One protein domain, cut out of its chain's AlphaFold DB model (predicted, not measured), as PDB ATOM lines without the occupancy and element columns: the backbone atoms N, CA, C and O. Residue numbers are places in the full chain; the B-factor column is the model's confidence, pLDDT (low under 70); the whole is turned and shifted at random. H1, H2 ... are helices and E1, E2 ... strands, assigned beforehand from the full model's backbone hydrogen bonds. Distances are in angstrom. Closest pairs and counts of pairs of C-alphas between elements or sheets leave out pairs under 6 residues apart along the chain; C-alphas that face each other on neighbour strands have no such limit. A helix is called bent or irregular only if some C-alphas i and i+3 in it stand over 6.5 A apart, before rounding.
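What this domain is: This is residues 25 to 65 and 81 to 135 of the 261 residues of the protein "Superfamily II helicase and inactivated derivatives" of Kluyvera cryocrescens (UniProt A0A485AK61). Two small three-stranded antiparallel sheets are joined where E3 turns into E4, and each has helix over one face: H2 crosses the sheet E1 E2 E3, and the second arm of the bent helix H1 runs along E6 of the sheet E4 E5 E6. The first arm of H1 turns sharply away and packs on H2, while the long loop between E2 and E3 reaches far from the body. The printed part has 96 residues in a mixed class, six strands followed by two helices along the chain, with sheet orders E1 - E2 - E3 and E4 - E5 - E6. It is compact, with a radius of gyration of the C-alphas of 14.1 A and spans of 40 by 30 by 26 A.

Where its parts are: E4 is residues 62 to 65, E5 residues 81 to 83, and E6 residues 89 to 95, 19.4 A long. E1, residues 25 to 28, begins at C-alpha 25 (41.345, 47.709, -33.247). E2 is residues 39 to 43, 12.5 A long, and E3 residues 56 to 59. H1, residues 96 to 113, was assigned as one helix by its hydrogen bonds but is bent: C-alphas 103 and 106 are 8.6 A apart. Its arms are H1a, residues 96 to 103, 11.6 A, and H1b, residues 106 to 113, 10.6 A; H1a is itself irregular, with C-alphas 99 and 102 8.2 A apart. H2, residues 121 to 130, 14.1 A, ends at C-alpha 130 (40.499, 51.163, -25.131).

How they stand to each other: In the sheet E4 E5 E6, only just strongly twisted with C-alphas up to 4.4 A off its best plane, N 63 and O 81 are 3.0 A apart and N 90 and O 82 are 2.8 A apart, within hydrogen-bond range. H1b is on this sheet at a height of 9.4 A, over E6 and along it at 7 degrees on the local plane; their closest C-alphas are those of Met 94 and Ala 107, 7.2 A. E3 runs on into E4 at 67 degrees. E1, E2 and E3 form a meander, each strand the antiparallel neighbour of the one before, with N 28 and O 39 at 2.9 A and N 42 and O 56 at 2.8 A. H2 on one face of it makes two layers, helix over sheet, at a height of 9.1 A; it lies over E2, with E1 and E3 only just missed at 2 C-alphas each, and runs across the strands, at 85 degrees to E2 on the local plane. The closest C-alphas of E3 and H2 are those of Ile 58 and Phe 124, 6.1 A. H1a and H2 touch, Leu 99 and Ile 125 being closest by C-alphas at 7.1 A, at a shallow tilt of 34 degrees, only just short of steep, opposite ways. H1a and H1b touch only at the corner, about perpendicular at 85 degrees. E6 and H2 are apart. In H1b and H2 every O i to N i+4 pair is within hydrogen-bond range; in H1a 2 of 4 are.

The domain as a whole: The two farthest C-alphas, those of Glu 48 and Met 88, are 43.5 A apart. Residues 66 to 80 are not printed; C-alphas 65 and 81 are 6.7 A apart across this cut. The link from E2 to E3 is long. Mean pLDDT of the printed part is 92.3, and no printed residue is under 70.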
ATOM      1  N   TYR A  25      42.479  47.194 -32.490       93.94
ATOM      2  CA  TYR A  25      41.345  47.709 -33.247       93.94
ATOM      3  C   TYR A  25      41.791  48.807 -34.207       93.94
ATOM      4  O   TYR A  25      42.712  49.575 -33.899       93.94
ATOM      5  N   TRP A  26      41.121  48.897 -35.351       93.69
ATOM      6  CA  TRP A  26      41.354  49.945 -36.336       93.69
ATOM      7  C   TRP A  26      40.050  50.384 -36.995       93.69
ATOM      8  O   TRP A  26      39.168  49.559 -37.231       93.69
ATOM      9  N   VAL A  27      39.945  51.680 -37.284       94.44
ATOM     10  CA  VAL A  27      38.813  52.265 -38.005       94.44
ATOM     11  C   VAL A  27      39.212  52.419 -39.461       94.44
ATOM     12  O   VAL A  27      40.157  53.145 -39.765       94.44
ATOM     13  N   HIS A  28      38.481  51.739 -40.331       93.69
ATOM     14  CA  HIS A  28      38.589  51.864 -41.775       93.69
ATOM     15  C   HIS A  28      37.439  52.713 -42.285       93.69
ATOM     16  O   HIS A  28      36.281  52.372 -42.049       93.69
ATOM     17  N   ARG A  29      37.747  53.828 -42.939       91.12
ATOM     18  CA  ARG A  29      36.748  54.815 -43.380       91.12
ATOM     19  C   ARG A  29      36.222  54.533 -44.775       91.12
ATOM     20  O   ARG A  29      35.144  55.010 -45.115       91.12
ATOM     21  N   GLU A  30      36.957  53.755 -45.557       88.81
ATOM     22  CA  GLU A  30      36.629  53.465 -46.943       88.81
ATOM     23  C   GLU A  30      36.422  51.964 -47.169       88.81
ATOM     24  O   GLU A  30      36.865  51.106 -46.397       88.81
ATOM     25  N   TYR A  31      35.711  51.650 -48.250       87.25
ATOM     26  CA  TYR A  31      35.609  50.290 -48.758       87.25
ATOM     27  C   TYR A  31      36.962  49.837 -49.320       87.25
ATOM     28  O   TYR A  31      37.627  50.577 -50.045       87.25
ATOM     29  N   ASP A  32      37.335  48.592 -49.044       88.62
ATOM     30  CA  ASP A  32      38.512  47.939 -49.610       88.62
ATOM     31  C   ASP A  32      38.112  46.583 -50.206       88.62
ATOM     32  O   ASP A  32      37.320  45.845 -49.626       88.62
ATOM     33  N   ARG A  33      38.649  46.235 -51.382       83.62
ATOM     34  CA  ARG A  33      38.241  45.011 -52.098       83.62
ATOM     35  C   ARG A  33      38.619  43.718 -51.375       83.62
ATOM     36  O   ARG A  33      37.942  42.716 -51.569       83.62
ATOM     37  N   GLU A  34      39.699  43.721 -50.599       83.12
ATOM     38  CA  GLU A  34      40.204  42.531 -49.909       83.12
ATOM     39  C   GLU A  34      39.580  42.387 -48.518       83.12
ATOM     40  O   GLU A  34      39.272  41.278 -48.081       83.12
ATOM     41  N   ARG A  35      39.369  43.510 -47.822       86.75
ATOM     42  CA  ARG A  35      38.791  43.550 -46.470       86.75
ATOM     43  C   ARG A  35      37.260  43.590 -46.468       86.75
ATOM     44  O   ARG A  35      36.646  42.987 -45.591       86.75
ATOM     45  N   GLY A  36      36.662  44.322 -47.404       86.25
ATOM     46  CA  GLY A  36      35.235  44.629 -47.460       86.25
ATOM     47  C   GLY A  36      34.897  46.067 -47.044       86.25
ATOM     48  O   GLY A  36      35.677  47.001 -47.231       86.25
ATOM     49  N   GLU A  37      33.695  46.236 -46.495       90.19
ATOM     50  CA  GLU A  37      33.095  47.535 -46.160       90.19
ATOM     51  C   GLU A  37      33.894  48.353 -45.133       90.19
ATOM     52  O   GLU A  37      34.672  47.821 -44.332       90.19
ATOM     53  N   ALA A  38      33.655  49.665 -45.126       93.00
ATOM     54  CA  ALA A  38      34.136  50.558 -44.076       93.00
ATOM     55  C   ALA A  38      33.558  50.152 -42.706       93.00
ATOM     56  O   ALA A  38      32.415  49.705 -42.600       93.00
ATOM     57  N   GLY A  39      34.340  50.307 -41.641       95.56
ATOM     58  CA  GLY A  39      33.911  49.923 -40.300       95.56
ATOM     59  C   GLY A  39      35.033  49.891 -39.274       95.56
ATOM     60  O   GLY A  39      36.197  50.183 -39.558       95.56
ATOM     61  N   VAL A  40      34.680  49.502 -38.053       96.88
ATOM     62  CA  VAL A  40      35.657  49.174 -37.013       96.88
ATOM     63  C   VAL A  40      36.012  47.700 -37.137       96.88
ATOM     64  O   VAL A  40      35.134  46.840 -37.129       96.88
ATOM     65  N   TYR A  41      37.305  47.401 -37.221       96.06
ATOM     66  CA  TYR A  41      37.818  46.043 -37.360       96.06
ATOM     67  C   TYR A  41      38.682  45.649 -36.167       96.06
ATOM     68  O   TYR A  41      39.488  46.438 -35.669       96.06
ATOM     69  N   PHE A  42      38.543  44.396 -35.743       95.50
ATOM     70  CA  PHE A  42      39.394  43.751 -34.756       95.50
ATOM     71  C   PHE A  42      40.415  42.838 -35.445       95.50
ATOM     72  O   PHE A  42      40.055  41.842 -36.078       95.50
ATOM     73  N   TYR A  43      41.694  43.171 -35.289       93.62
ATOM     74  CA  TYR A  43      42.833  42.379 -35.739       93.62
ATOM     75  C   TYR A  43      43.266  41.457 -34.603       93.62
ATOM     76  O   TYR A  43      43.596  41.924 -33.513       93.62
ATOM     77  N   ARG A  44      43.237  40.142 -34.838       91.94
ATOM     78  CA  ARG A  44      43.527  39.117 -33.823       91.94
ATOM     79  C   ARG A  44      45.009  38.755 -33.805       91.94
ATOM     80  O   ARG A  44      45.666  38.789 -34.839       91.94
ATOM     81  N   ALA A  45      45.507  38.361 -32.635       91.50
ATOM     82  CA  ALA A  45      46.832  37.759 -32.515       91.50
ATOM     83  C   ALA A  45      46.916  36.460 -33.343       91.50
ATOM     84  O   ALA A  45      45.991  35.643 -33.257       91.50
ATOM     85  N   PRO A  46      47.998  36.256 -34.118       91.25
ATOM     86  CA  PRO A  46      48.322  34.962 -34.703       91.25
ATOM     87  C   PRO A  46      48.359  33.856 -33.649       91.25
ATOM     88  O   PRO A  46      48.742  34.076 -32.502       91.25
ATOM     89  N   THR A  47      47.989  32.647 -34.050       92.19
ATOM     90  CA  THR A  47      48.098  31.441 -33.217       92.19
ATOM     91  C   THR A  47      48.739  30.325 -34.029       92.19
ATOM     92  O   THR A  47      48.687  30.361 -35.255       92.19
ATOM     93  N   GLU A  48      49.275  29.294 -33.378       91.94
ATOM     94  CA  GLU A  48      49.831  28.125 -34.082       91.94
ATOM     95  C   GLU A  48      48.824  27.496 -35.061       91.94
ATOM     96  O   GLU A  48      49.184  27.095 -36.162       91.94
ATOM     97  N   LYS A  49      47.539  27.466 -34.683       92.19
ATOM     98  CA  LYS A  49      46.448  26.925 -35.512       92.19
ATOM     99  C   LYS A  49      45.958  27.891 -36.592       92.19
ATOM    100  O   LYS A  49      45.320  27.458 -37.545       92.19
ATOM    101  N   ASN A  50      46.199  29.188 -36.427       89.56
ATOM    102  CA  ASN A  50      45.818  30.220 -37.383       89.56
ATOM    103  C   ASN A  50      46.893  31.319 -37.412       89.56
ATOM    104  O   ASN A  50      46.770  32.312 -36.684       89.56
ATOM    105  N   PRO A  51      47.959  31.128 -38.212       89.31
ATOM    106  CA  PRO A  51      49.087  32.054 -38.275       89.31
ATOM    107  C   PRO A  51      48.736  33.408 -38.900       89.31
ATOM    108  O   PRO A  51      49.436  34.387 -38.664       89.31
ATOM    109  N   ASN A  52      47.661  33.478 -39.692       87.38
ATOM    110  CA  ASN A  52      47.226  34.704 -40.357       87.38
ATOM    111  C   ASN A  52      45.704  34.888 -40.221       87.38
ATOM    112  O   ASN A  52      44.955  34.639 -41.169       87.38
ATOM    113  N   PRO A  53      45.214  35.265 -39.026       90.69
ATOM    114  CA  PRO A  53      43.789  35.425 -38.801       90.69
ATOM    115  C   PRO A  53      43.252  36.633 -39.571       90.69
ATOM    116  O   PRO A  53      43.731  37.754 -39.401       90.69
ATOM    117  N   ALA A  54      42.200  36.418 -40.364       89.56
ATOM    118  CA  ALA A  54      41.494  37.507 -41.027       89.56
ATOM    119  C   ALA A  54      40.920  38.504 -39.994       89.56
ATOM    120  O   ALA A  54      40.418  38.078 -38.941       89.56
ATOM    121  N   PRO A  55      40.979  39.822 -40.269       91.94
ATOM    122  CA  PRO A  55      40.366  40.824 -39.409       91.94
ATOM    123  C   PRO A  55      38.842  40.674 -39.420       91.94
ATOM    124  O   PRO A  55      38.247  40.284 -40.422       91.94
ATOM    125  N   VAL A  56      38.200  41.001 -38.300       94.06
ATOM    126  CA  VAL A  56      36.743  40.869 -38.145       94.06
ATOM    127  C   VAL A  56      36.117  42.244 -37.987       94.06
ATOM    128  O   VAL A  56      36.512  42.987 -37.091       94.06
ATOM    129  N   CYS A  57      35.142  42.573 -38.835       96.19
ATOM    130  CA  CYS A  57      34.350  43.792 -38.696       96.19
ATOM    131  C   CYS A  57      33.418  43.670 -37.478       96.19
ATOM    132  O   CYS A  57      32.699  42.678 -37.352       96.19
ATOM    133  N   ILE A  58      33.446  44.649 -36.572       97.44
ATOM    134  CA  ILE A  58      32.689  44.619 -35.307       97.44
ATOM    135  C   ILE A  58      31.582  45.673 -35.235       97.44
ATOM    136  O   ILE A  58      30.619  45.474 -34.496       97.44
ATOM    137  N   SER A  59      31.683  46.763 -36.000       97.62
ATOM    138  CA  SER A  59      30.631  47.777 -36.147       97.62
ATOM    139  C   SER A  59      30.827  48.618 -37.406       97.62
ATOM    140  O   SER A  59      31.924  48.641 -37.972       97.62
ATOM    141  N   ASP A  60      29.790  49.363 -37.791       97.00
ATOM    142  CA  ASP A  60      29.921  50.485 -38.727       97.00
ATOM    143  C   ASP A  60      30.980  51.495 -38.218       97.00
ATOM    144  O   ASP A  60      31.433  51.436 -37.065       97.00
ATOM    145  N   VAL A  61      31.390  52.431 -39.081       96.44
ATOM    146  CA  VAL A  61      32.388  53.460 -38.750       96.44
ATOM    147  C   VAL A  61      31.899  54.331 -37.595       96.44
ATOM    148  O   VAL A  61      30.860  54.984 -37.682       96.44
ATOM    149  N   ILE A  62      32.689  54.377 -36.524       96.56
ATOM    150  CA  ILE A  62      32.467  55.259 -35.381       96.56
ATOM    151  C   ILE A  62      33.796  55.685 -34.768       96.56
ATOM    152  O   ILE A  62      34.704  54.875 -34.552       96.56
ATOM    153  N   GLU A  63      33.889  56.973 -34.455       94.06
ATOM    154  CA  GLU A  63      35.105  57.601 -33.956       94.06
ATOM    155  C   GLU A  63      34.898  58.219 -32.577       94.06
ATOM    156  O   GLU A  63      33.868  58.839 -32.302       94.06
ATOM    157  N   VAL A  64      35.920  58.091 -31.727       93.69
ATOM    158  CA  VAL A  64      36.058  58.905 -30.516       93.69
ATOM    159  C   VAL A  64      36.775  60.191 -30.909       93.69
ATOM    160  O   VAL A  64      37.979  60.185 -31.162       93.69
ATOM    161  N   THR A  65      36.035  61.293 -30.972       90.19
ATOM    162  CA  THR A  65      36.564  62.589 -31.424       90.19
ATOM    163  C   THR A  65      37.068  63.462 -30.279       90.19
ATOM    164  O   THR A  65      37.730  64.462 -30.529       90.19
ATOM    165  N   SER A  81      31.248  60.106 -32.726       91.31
ATOM    166  CA  SER A  81      30.752  60.579 -34.022       91.31
ATOM    167  C   SER A  81      30.600  59.407 -34.990       91.31
ATOM    168  O   SER A  81      31.527  58.612 -35.145       91.31
ATOM    169  N   TRP A  82      29.439  59.301 -35.634       94.19
ATOM    170  CA  TRP A  82      29.132  58.286 -36.649       94.19
ATOM    171  C   TRP A  82      28.086  58.822 -37.633       94.19
ATOM    172  O   TRP A  82      27.528  59.899 -37.418       94.19
ATOM    173  N   CYS A  83      27.798  58.075 -38.694       89.88
ATOM    174  CA  CYS A  83      26.647  58.327 -39.561       89.88
ATOM    175  C   CYS A  83      25.616  57.215 -39.380       89.88
ATOM    176  O   CYS A  83      25.984  56.050 -39.220       89.88
ATOM    177  N   ASP A  84      24.330  57.566 -39.397       90.81
ATOM    178  CA  ASP A  84      23.283  56.550 -39.504       90.81
ATOM    179  C   ASP A  84      23.231  55.943 -40.920       90.81
ATOM    180  O   ASP A  84      24.033  56.267 -41.800       90.81
ATOM    181  N   ARG A  85      22.286  55.027 -41.139       86.62
ATOM    182  CA  ARG A  85      22.156  54.262 -42.391       86.62
ATOM    183  C   ARG A  85      21.757  55.119 -43.589       86.62
ATOM    184  O   ARG A  85      21.981  54.697 -44.718       86.62
ATOM    185  N   ASP A  86      21.210  56.303 -43.332       90.25
ATOM    186  CA  ASP A  86      20.841  57.284 -44.348       90.25
ATOM    187  C   ASP A  86      21.974  58.303 -44.581       90.25
ATOM    188  O   ASP A  86      21.810  59.279 -45.310       90.25
ATOM    189  N   GLY A  87      23.141  58.092 -43.956       86.31
ATOM    190  CA  GLY A  87      24.299  58.976 -44.051       86.31
ATOM    191  C   GLY A  87      24.186  60.235 -43.191       86.31
ATOM    192  O   GLY A  87      25.031  61.123 -43.303       86.31
ATOM    193  N   MET A  88      23.176  60.337 -42.320       84.50
ATOM    194  CA  MET A  88      23.000  61.516 -41.481       84.50
ATOM    195  C   MET A  88      24.007  61.485 -40.322       84.50
ATOM    196  O   MET A  88      23.998  60.535 -39.527       84.50
ATOM    197  N   PRO A  89      24.846  62.524 -40.160       84.81
ATOM    198  CA  PRO A  89      25.827  62.567 -39.088       84.81
ATOM    199  C   PRO A  89      25.143  62.634 -37.720       84.81
ATOM    200  O   PRO A  89      24.201  63.401 -37.493       84.81
ATOM    201  N   LYS A  90      25.665  61.852 -36.780       84.62
ATOM    202  CA  LYS A  90      25.257  61.802 -35.380       84.62
ATOM    203  C   LYS A  90      26.456  62.072 -34.489       84.62
ATOM    204  O   LYS A  90      27.585  61.689 -34.792       84.62
ATOM    205  N   LYS A  91      26.186  62.709 -33.353       87.50
ATOM    206  CA  LYS A  91      27.147  62.874 -32.268       87.50
ATOM    207  C   LYS A  91      26.490  62.536 -30.947       87.50
ATOM    208  O   LYS A  91      25.322  62.857 -30.738       87.50
ATOM    209  N   TRP A  92      27.258  61.941 -30.046       88.25
ATOM    210  CA  TRP A  92      26.804  61.672 -28.691       88.25
ATOM    211  C   TRP A  92      27.959  61.796 -27.705       88.25
ATOM    212  O   TRP A  92      28.972  61.115 -27.838       88.25
ATOM    213  N   ALA A  93      27.806  62.679 -26.718       86.81
ATOM    214  CA  ALA A  93      28.680  62.718 -25.553       86.81
ATOM    215  C   ALA A  93      28.252  61.594 -24.600       86.81
ATOM    216  O   ALA A  93      27.352  61.769 -23.777       86.81
ATOM    217  N   MET A  94      28.865  60.428 -24.792       91.50
ATOM    218  CA  MET A  94      28.625  59.207 -24.037       91.50
ATOM    219  C   MET A  94      29.238  59.326 -22.638       91.50
ATOM    220  O   MET A  94      30.466  59.393 -22.530       91.50
ATOM    221  N   PRO A  95      28.434  59.288 -21.563       90.38
ATOM    222  CA  PRO A  95      28.956  59.189 -20.206       90.38
ATOM    223  C   PRO A  95      29.783  57.911 -20.018       90.38
ATOM    224  O   PRO A  95      29.437  56.851 -20.547       90.38
ATOM    225  N   ALA A  96      30.846  57.969 -19.213       92.44
ATOM    226  CA  ALA A  96      31.614  56.776 -18.862       92.44
ATOM    227  C   ALA A  96      30.717  55.722 -18.188       92.44
ATOM    228  O   ALA A  96      30.837  54.531 -18.470       92.44
ATOM    229  N   THR A  97      29.757  56.138 -17.364       92.06
ATOM    230  CA  THR A  97      28.788  55.235 -16.726       92.06
ATOM    231  C   THR A  97      28.038  54.374 -17.745       92.06
ATOM    232  O   THR A  97      27.972  53.163 -17.552       92.06
ATOM    233  N   SER A  98      27.597  54.940 -18.872       92.88
ATOM    234  CA  SER A  98      26.924  54.200 -19.952       92.88
ATOM    235  C   SER A  98      27.809  53.139 -20.613       92.88
ATOM    236  O   SER A  98      27.302  52.142 -21.128       92.88
ATOM    237  N   LEU A  99      29.133  53.333 -20.596       94.88
ATOM    238  CA  LEU A  99      30.117  52.405 -21.163       94.88
ATOM    239  C   LEU A  99      30.553  51.309 -20.173       94.88
ATOM    240  O   LEU A  99      30.839  50.175 -20.571       94.88
ATOM    241  N   TYR A 100      30.678  51.648 -18.888       93.12
ATOM    242  CA  TYR A 100      31.232  50.746 -17.873       93.12
ATOM    243  C   TYR A 100      30.161  49.975 -17.093       93.12
ATOM    244  O   TYR A 100      30.410  48.817 -16.746       93.12
ATOM    245  N   ALA A 101      28.981  50.555 -16.859       90.94
ATOM    246  CA  ALA A 101      27.889  49.884 -16.159       90.94
ATOM    247  C   ALA A 101      27.243  48.796 -17.030       90.94
ATOM    248  O   ALA A 101      27.141  48.936 -18.248       90.94
ATOM    249  N   ASN A 102      26.800  47.699 -16.402       92.69
ATOM    250  CA  ASN A 102      26.030  46.615 -17.034       92.69
ATOM    251  C   ASN A 102      26.608  46.115 -18.373       92.69
ATOM    252  O   ASN A 102      25.874  45.821 -19.313       92.69
ATOM    253  N   GLY A 103      27.939  46.067 -18.487       90.50
ATOM    254  CA  GLY A 103      28.614  45.620 -19.706       90.50
ATOM    255  C   GLY A 103      28.473  46.553 -20.914       90.50
ATOM    256  O   GLY A 103      28.822  46.132 -22.009       90.50
ATOM    257  N   GLY A 104      28.012  47.797 -20.735       95.25
ATOM    258  CA  GLY A 104      27.835  48.776 -21.811       95.25
ATOM    259  C   GLY A 104      26.471  48.727 -22.511       95.25
ATOM    260  O   GLY A 104      26.323  49.289 -23.595       95.25
ATOM    261  N   ALA A 105      25.477  48.062 -21.913       95.25
ATOM    262  CA  ALA A 105      24.152  47.873 -22.510       95.25
ATOM    263  C   ALA A 105      23.441  49.194 -22.869       95.25
ATOM    264  O   ALA A 105      22.800  49.285 -23.916       95.25
ATOM    265  N   GLU A 106      23.579  50.231 -22.036       93.94
ATOM    266  CA  GLU A 106      23.010  51.555 -22.323       93.94
ATOM    267  C   GLU A 106      23.660  52.181 -23.564       93.94
ATOM    268  O   GLU A 106      22.954  52.641 -24.463       93.94
ATOM    269  N   ALA A 107      24.995  52.138 -23.653       94.88
ATOM    270  CA  ALA A 107      25.718  52.650 -24.811       94.88
ATOM    271  C   ALA A 107      25.329  51.931 -26.106       94.88
ATOM    272  O   ALA A 107      25.070  52.591 -27.111       94.88
ATOM    273  N   ILE A 108      25.226  50.599 -26.077       97.12
ATOM    274  CA  ILE A 108      24.774  49.810 -27.232       97.12
ATOM    275  C   ILE A 108      23.362  50.232 -27.647       97.12
ATOM    276  O   ILE A 108      23.138  50.537 -28.815       97.12
ATOM    277  N   SER A 109      22.426  50.311 -26.696       95.62
ATOM    278  CA  SER A 109      21.032  50.682 -26.963       95.62
ATOM    279  C   SER A 109      20.911  52.052 -27.641       95.62
ATOM    280  O   SER A 109      20.241  52.186 -28.668       95.62
ATOM    281  N   ILE A 110      21.610  53.067 -27.120       93.06
ATOM    282  CA  ILE A 110      21.593  54.426 -27.677       93.06
ATOM    283  C   ILE A 110      22.208  54.458 -29.082       93.06
ATOM    284  O   ILE A 110      21.627  55.060 -29.985       93.06
ATOM    285  N   LEU A 111      23.353  53.801 -29.287       95.50
ATOM    286  CA  LEU A 111      24.052  53.795 -30.576       95.50
ATOM    287  C   LEU A 111      23.260  53.055 -31.663       95.50
ATOM    288  O   LEU A 111      23.137  53.560 -32.779       95.50
ATOM    289  N   VAL A 112      22.668  51.905 -31.327       96.06
ATOM    290  CA  VAL A 112      21.827  51.128 -32.250       96.06
ATOM    291  C   VAL A 112      20.548  51.888 -32.605       96.06
ATOM    292  O   VAL A 112      20.181  51.943 -33.779       96.06
ATOM    293  N   ASN A 113      19.901  52.538 -31.631       93.81
ATOM    294  CA  ASN A 113      18.761  53.428 -31.889       93.81
ATOM    295  C   ASN A 113      19.168  54.629 -32.769       93.81
ATOM    296  O   ASN A 113      18.422  55.069 -33.639       93.81
ATOM    297  N   GLY A 114      20.400  55.111 -32.605       89.62
ATOM    298  CA  GLY A 114      21.026  56.109 -33.467       89.62
ATOM    299  C   GLY A 114      21.445  55.606 -34.855       89.62
ATOM    300  O   GLY A 114      22.091  56.356 -35.584       89.62
ATOM    301  N   GLY A 115      21.109  54.366 -35.221       94.12
ATOM    302  CA  GLY A 115      21.305  53.796 -36.554       94.12
ATOM    303  C   GLY A 115      22.596  52.999 -36.754       94.12
ATOM    304  O   GLY A 115      22.722  52.353 -37.796       94.12
ATOM    305  N   LEU A 116      23.515  52.984 -35.780       96.38
ATOM    306  CA  LEU A 116      24.793  52.269 -35.871       96.38
ATOM    307  C   LEU A 116      24.575  50.748 -35.840       96.38
ATOM    308  O   LEU A 116      23.899  50.237 -34.945       96.38
ATOM    309  N   ARG A 117      25.165  49.993 -36.775       96.69
ATOM    310  CA  ARG A 117      25.196  48.523 -36.687       96.69
ATOM    311  C   ARG A 117      26.407  48.062 -35.890       96.69
ATOM    312  O   ARG A 117      27.522  48.536 -36.093       96.69
ATOM    313  N   ILE A 118      26.170  47.105 -34.998       97.44
ATOM    314  CA  ILE A 118      27.183  46.460 -34.163       97.44
ATOM    315  C   ILE A 118      27.019  44.951 -34.359       97.44
ATOM    316  O   ILE A 118      25.933  44.418 -34.141       97.44
ATOM    317  N   TRP A 119      28.079  44.274 -34.799       96.69
ATOM    318  CA  TRP A 119      28.083  42.826 -35.051       96.69
ATOM    319  C   TRP A 119      28.661  42.024 -33.881       96.69
ATOM    320  O   TRP A 119      28.230  40.900 -33.641       96.69
ATOM    321  N   ASP A 120      29.609  42.597 -33.132       96.56
ATOM    322  CA  ASP A 120      30.190  41.984 -31.932       96.56
ATOM    323  C   ASP A 120      30.193  42.994 -30.780       96.56
ATOM    324  O   ASP A 120      31.128  43.778 -30.613       96.56
ATOM    325  N   GLU A 121      29.134  42.968 -29.968       96.38
ATOM    326  CA  GLU A 121      28.952  43.877 -28.831       96.38
ATOM    327  C   GLU A 121      30.107  43.805 -27.822       96.38
ATOM    328  O   GLU A 121      30.567  44.828 -27.312       96.38
ATOM    329  N   LYS A 122      30.631  42.604 -27.548       95.56
ATOM    330  CA  LYS A 122      31.705  42.421 -26.562       95.56
ATOM    331  C   LYS A 122      33.009  43.029 -27.064       95.56
ATOM    332  O   LYS A 122      33.700  43.712 -26.300       95.56
ATOM    333  N   ALA A 123      33.364  42.785 -28.325       96.12
ATOM    334  CA  ALA A 123      34.535  43.396 -28.940       96.12
ATOM    335  C   ALA A 123      34.361  44.912 -29.096       96.12
ATOM    336  O   ALA A 123      35.318  45.649 -28.869       96.12
ATOM    337  N   PHE A 124      33.152  45.376 -29.403       97.56
ATOM    338  CA  PHE A 124      32.832  46.790 -29.564       97.56
ATOM    339  C   PHE A 124      32.966  47.585 -28.258       97.56
ATOM    340  O   PHE A 124      33.617  48.629 -28.222       97.56
ATOM    341  N   ILE A 125      32.452  47.062 -27.144       97.38
ATOM    342  CA  ILE A 125      32.627  47.698 -25.831       97.38
ATOM    343  C   ILE A 125      34.102  47.729 -25.420       97.38
ATOM    344  O   ILE A 125      34.571  48.730 -24.874       97.38
ATOM    345  N   ARG A 126      34.869  46.668 -25.702       96.31
ATOM    346  CA  ARG A 126      36.325  46.656 -25.473       96.31
ATOM    347  C   ARG A 126      37.044  47.698 -26.328       96.31
ATOM    348  O   ARG A 126      37.899  48.407 -25.801       96.31
ATOM    349  N   TYR A 127      36.663  47.823 -27.599       96.75
ATOM    350  CA  TYR A 127      37.155  48.862 -28.497       96.75
ATOM    351  C   TYR A 127      36.930  50.254 -27.899       96.75
ATOM    352  O   TYR A 127      37.902  50.975 -27.677       96.75
ATOM    353  N   LEU A 128      35.685  50.600 -27.553       96.38
ATOM    354  CA  LEU A 128      35.346  51.912 -26.995       96.38
ATOM    355  C   LEU A 128      36.064  52.199 -25.672       96.38
ATOM    356  O   LEU A 128      36.501  53.329 -25.451       96.38
ATOM    357  N   LYS A 129      36.231  51.198 -24.798       95.25
ATOM    358  CA  LYS A 129      36.999  51.339 -23.548       95.25
ATOM    359  C   LYS A 129      38.471  51.655 -23.807       95.25
ATOM    360  O   LYS A 129      39.018  52.509 -23.119       95.25
ATOM    361  N   GLY A 130      39.082  51.000 -24.796       92.88
ATOM    362  CA  GLY A 130      40.499  51.163 -25.131       92.88
ATOM    363  C   GLY A 130      40.835  52.386 -25.987       92.88
ATOM    364  O   GLY A 130      42.003  52.753 -26.063       92.88
ATOM    365  N   GLN A 131      39.853  53.018 -26.637       93.00
ATOM    366  CA  GLN A 131      40.092  54.265 -27.368       93.00
ATOM    367  C   GLN A 131      40.405  55.414 -26.412       93.00
ATOM    368  O   GLN A 131      39.844  55.485 -25.325       93.00
ATOM    369  N   SER A 132      41.241  56.351 -26.831       87.94
ATOM    370  CA  SER A 132      41.403  57.630 -26.145       87.94
ATOM    371  C   SER A 132      41.682  58.724 -27.161       87.94
ATOM    372  O   SER A 132      42.146  58.450 -28.272       87.94
ATOM    373  N   HIS A 133      41.382  59.965 -26.795       89.12
ATOM    374  CA  HIS A 133      41.653  61.113 -27.652       89.12
ATOM    375  C   HIS A 133      42.361  62.234 -26.881       89.12
ATOM    376  O   HIS A 133      42.169  62.398 -25.679       89.12
ATOM    377  N   GLN A 134      43.220  62.996 -27.565       84.75
ATOM    378  CA  GLN A 134      43.989  64.075 -26.927       84.75
ATOM    379  C   GLN A 134      43.130  65.316 -26.666       84.75
ATOM    380  O   GLN A 134      43.309  65.983 -25.649       84.75
ATOM    381  N   SER A 135      42.187  65.606 -27.564       82.81
ATOM    382  CA  SER A 135      41.245  66.714 -27.401       82.81
ATOM    383  C   SER A 135      40.273  66.435 -26.255       82.81
ATOM    384  O   SER A 135      39.750  65.323 -26.126       82.81
TER     385      SER A 135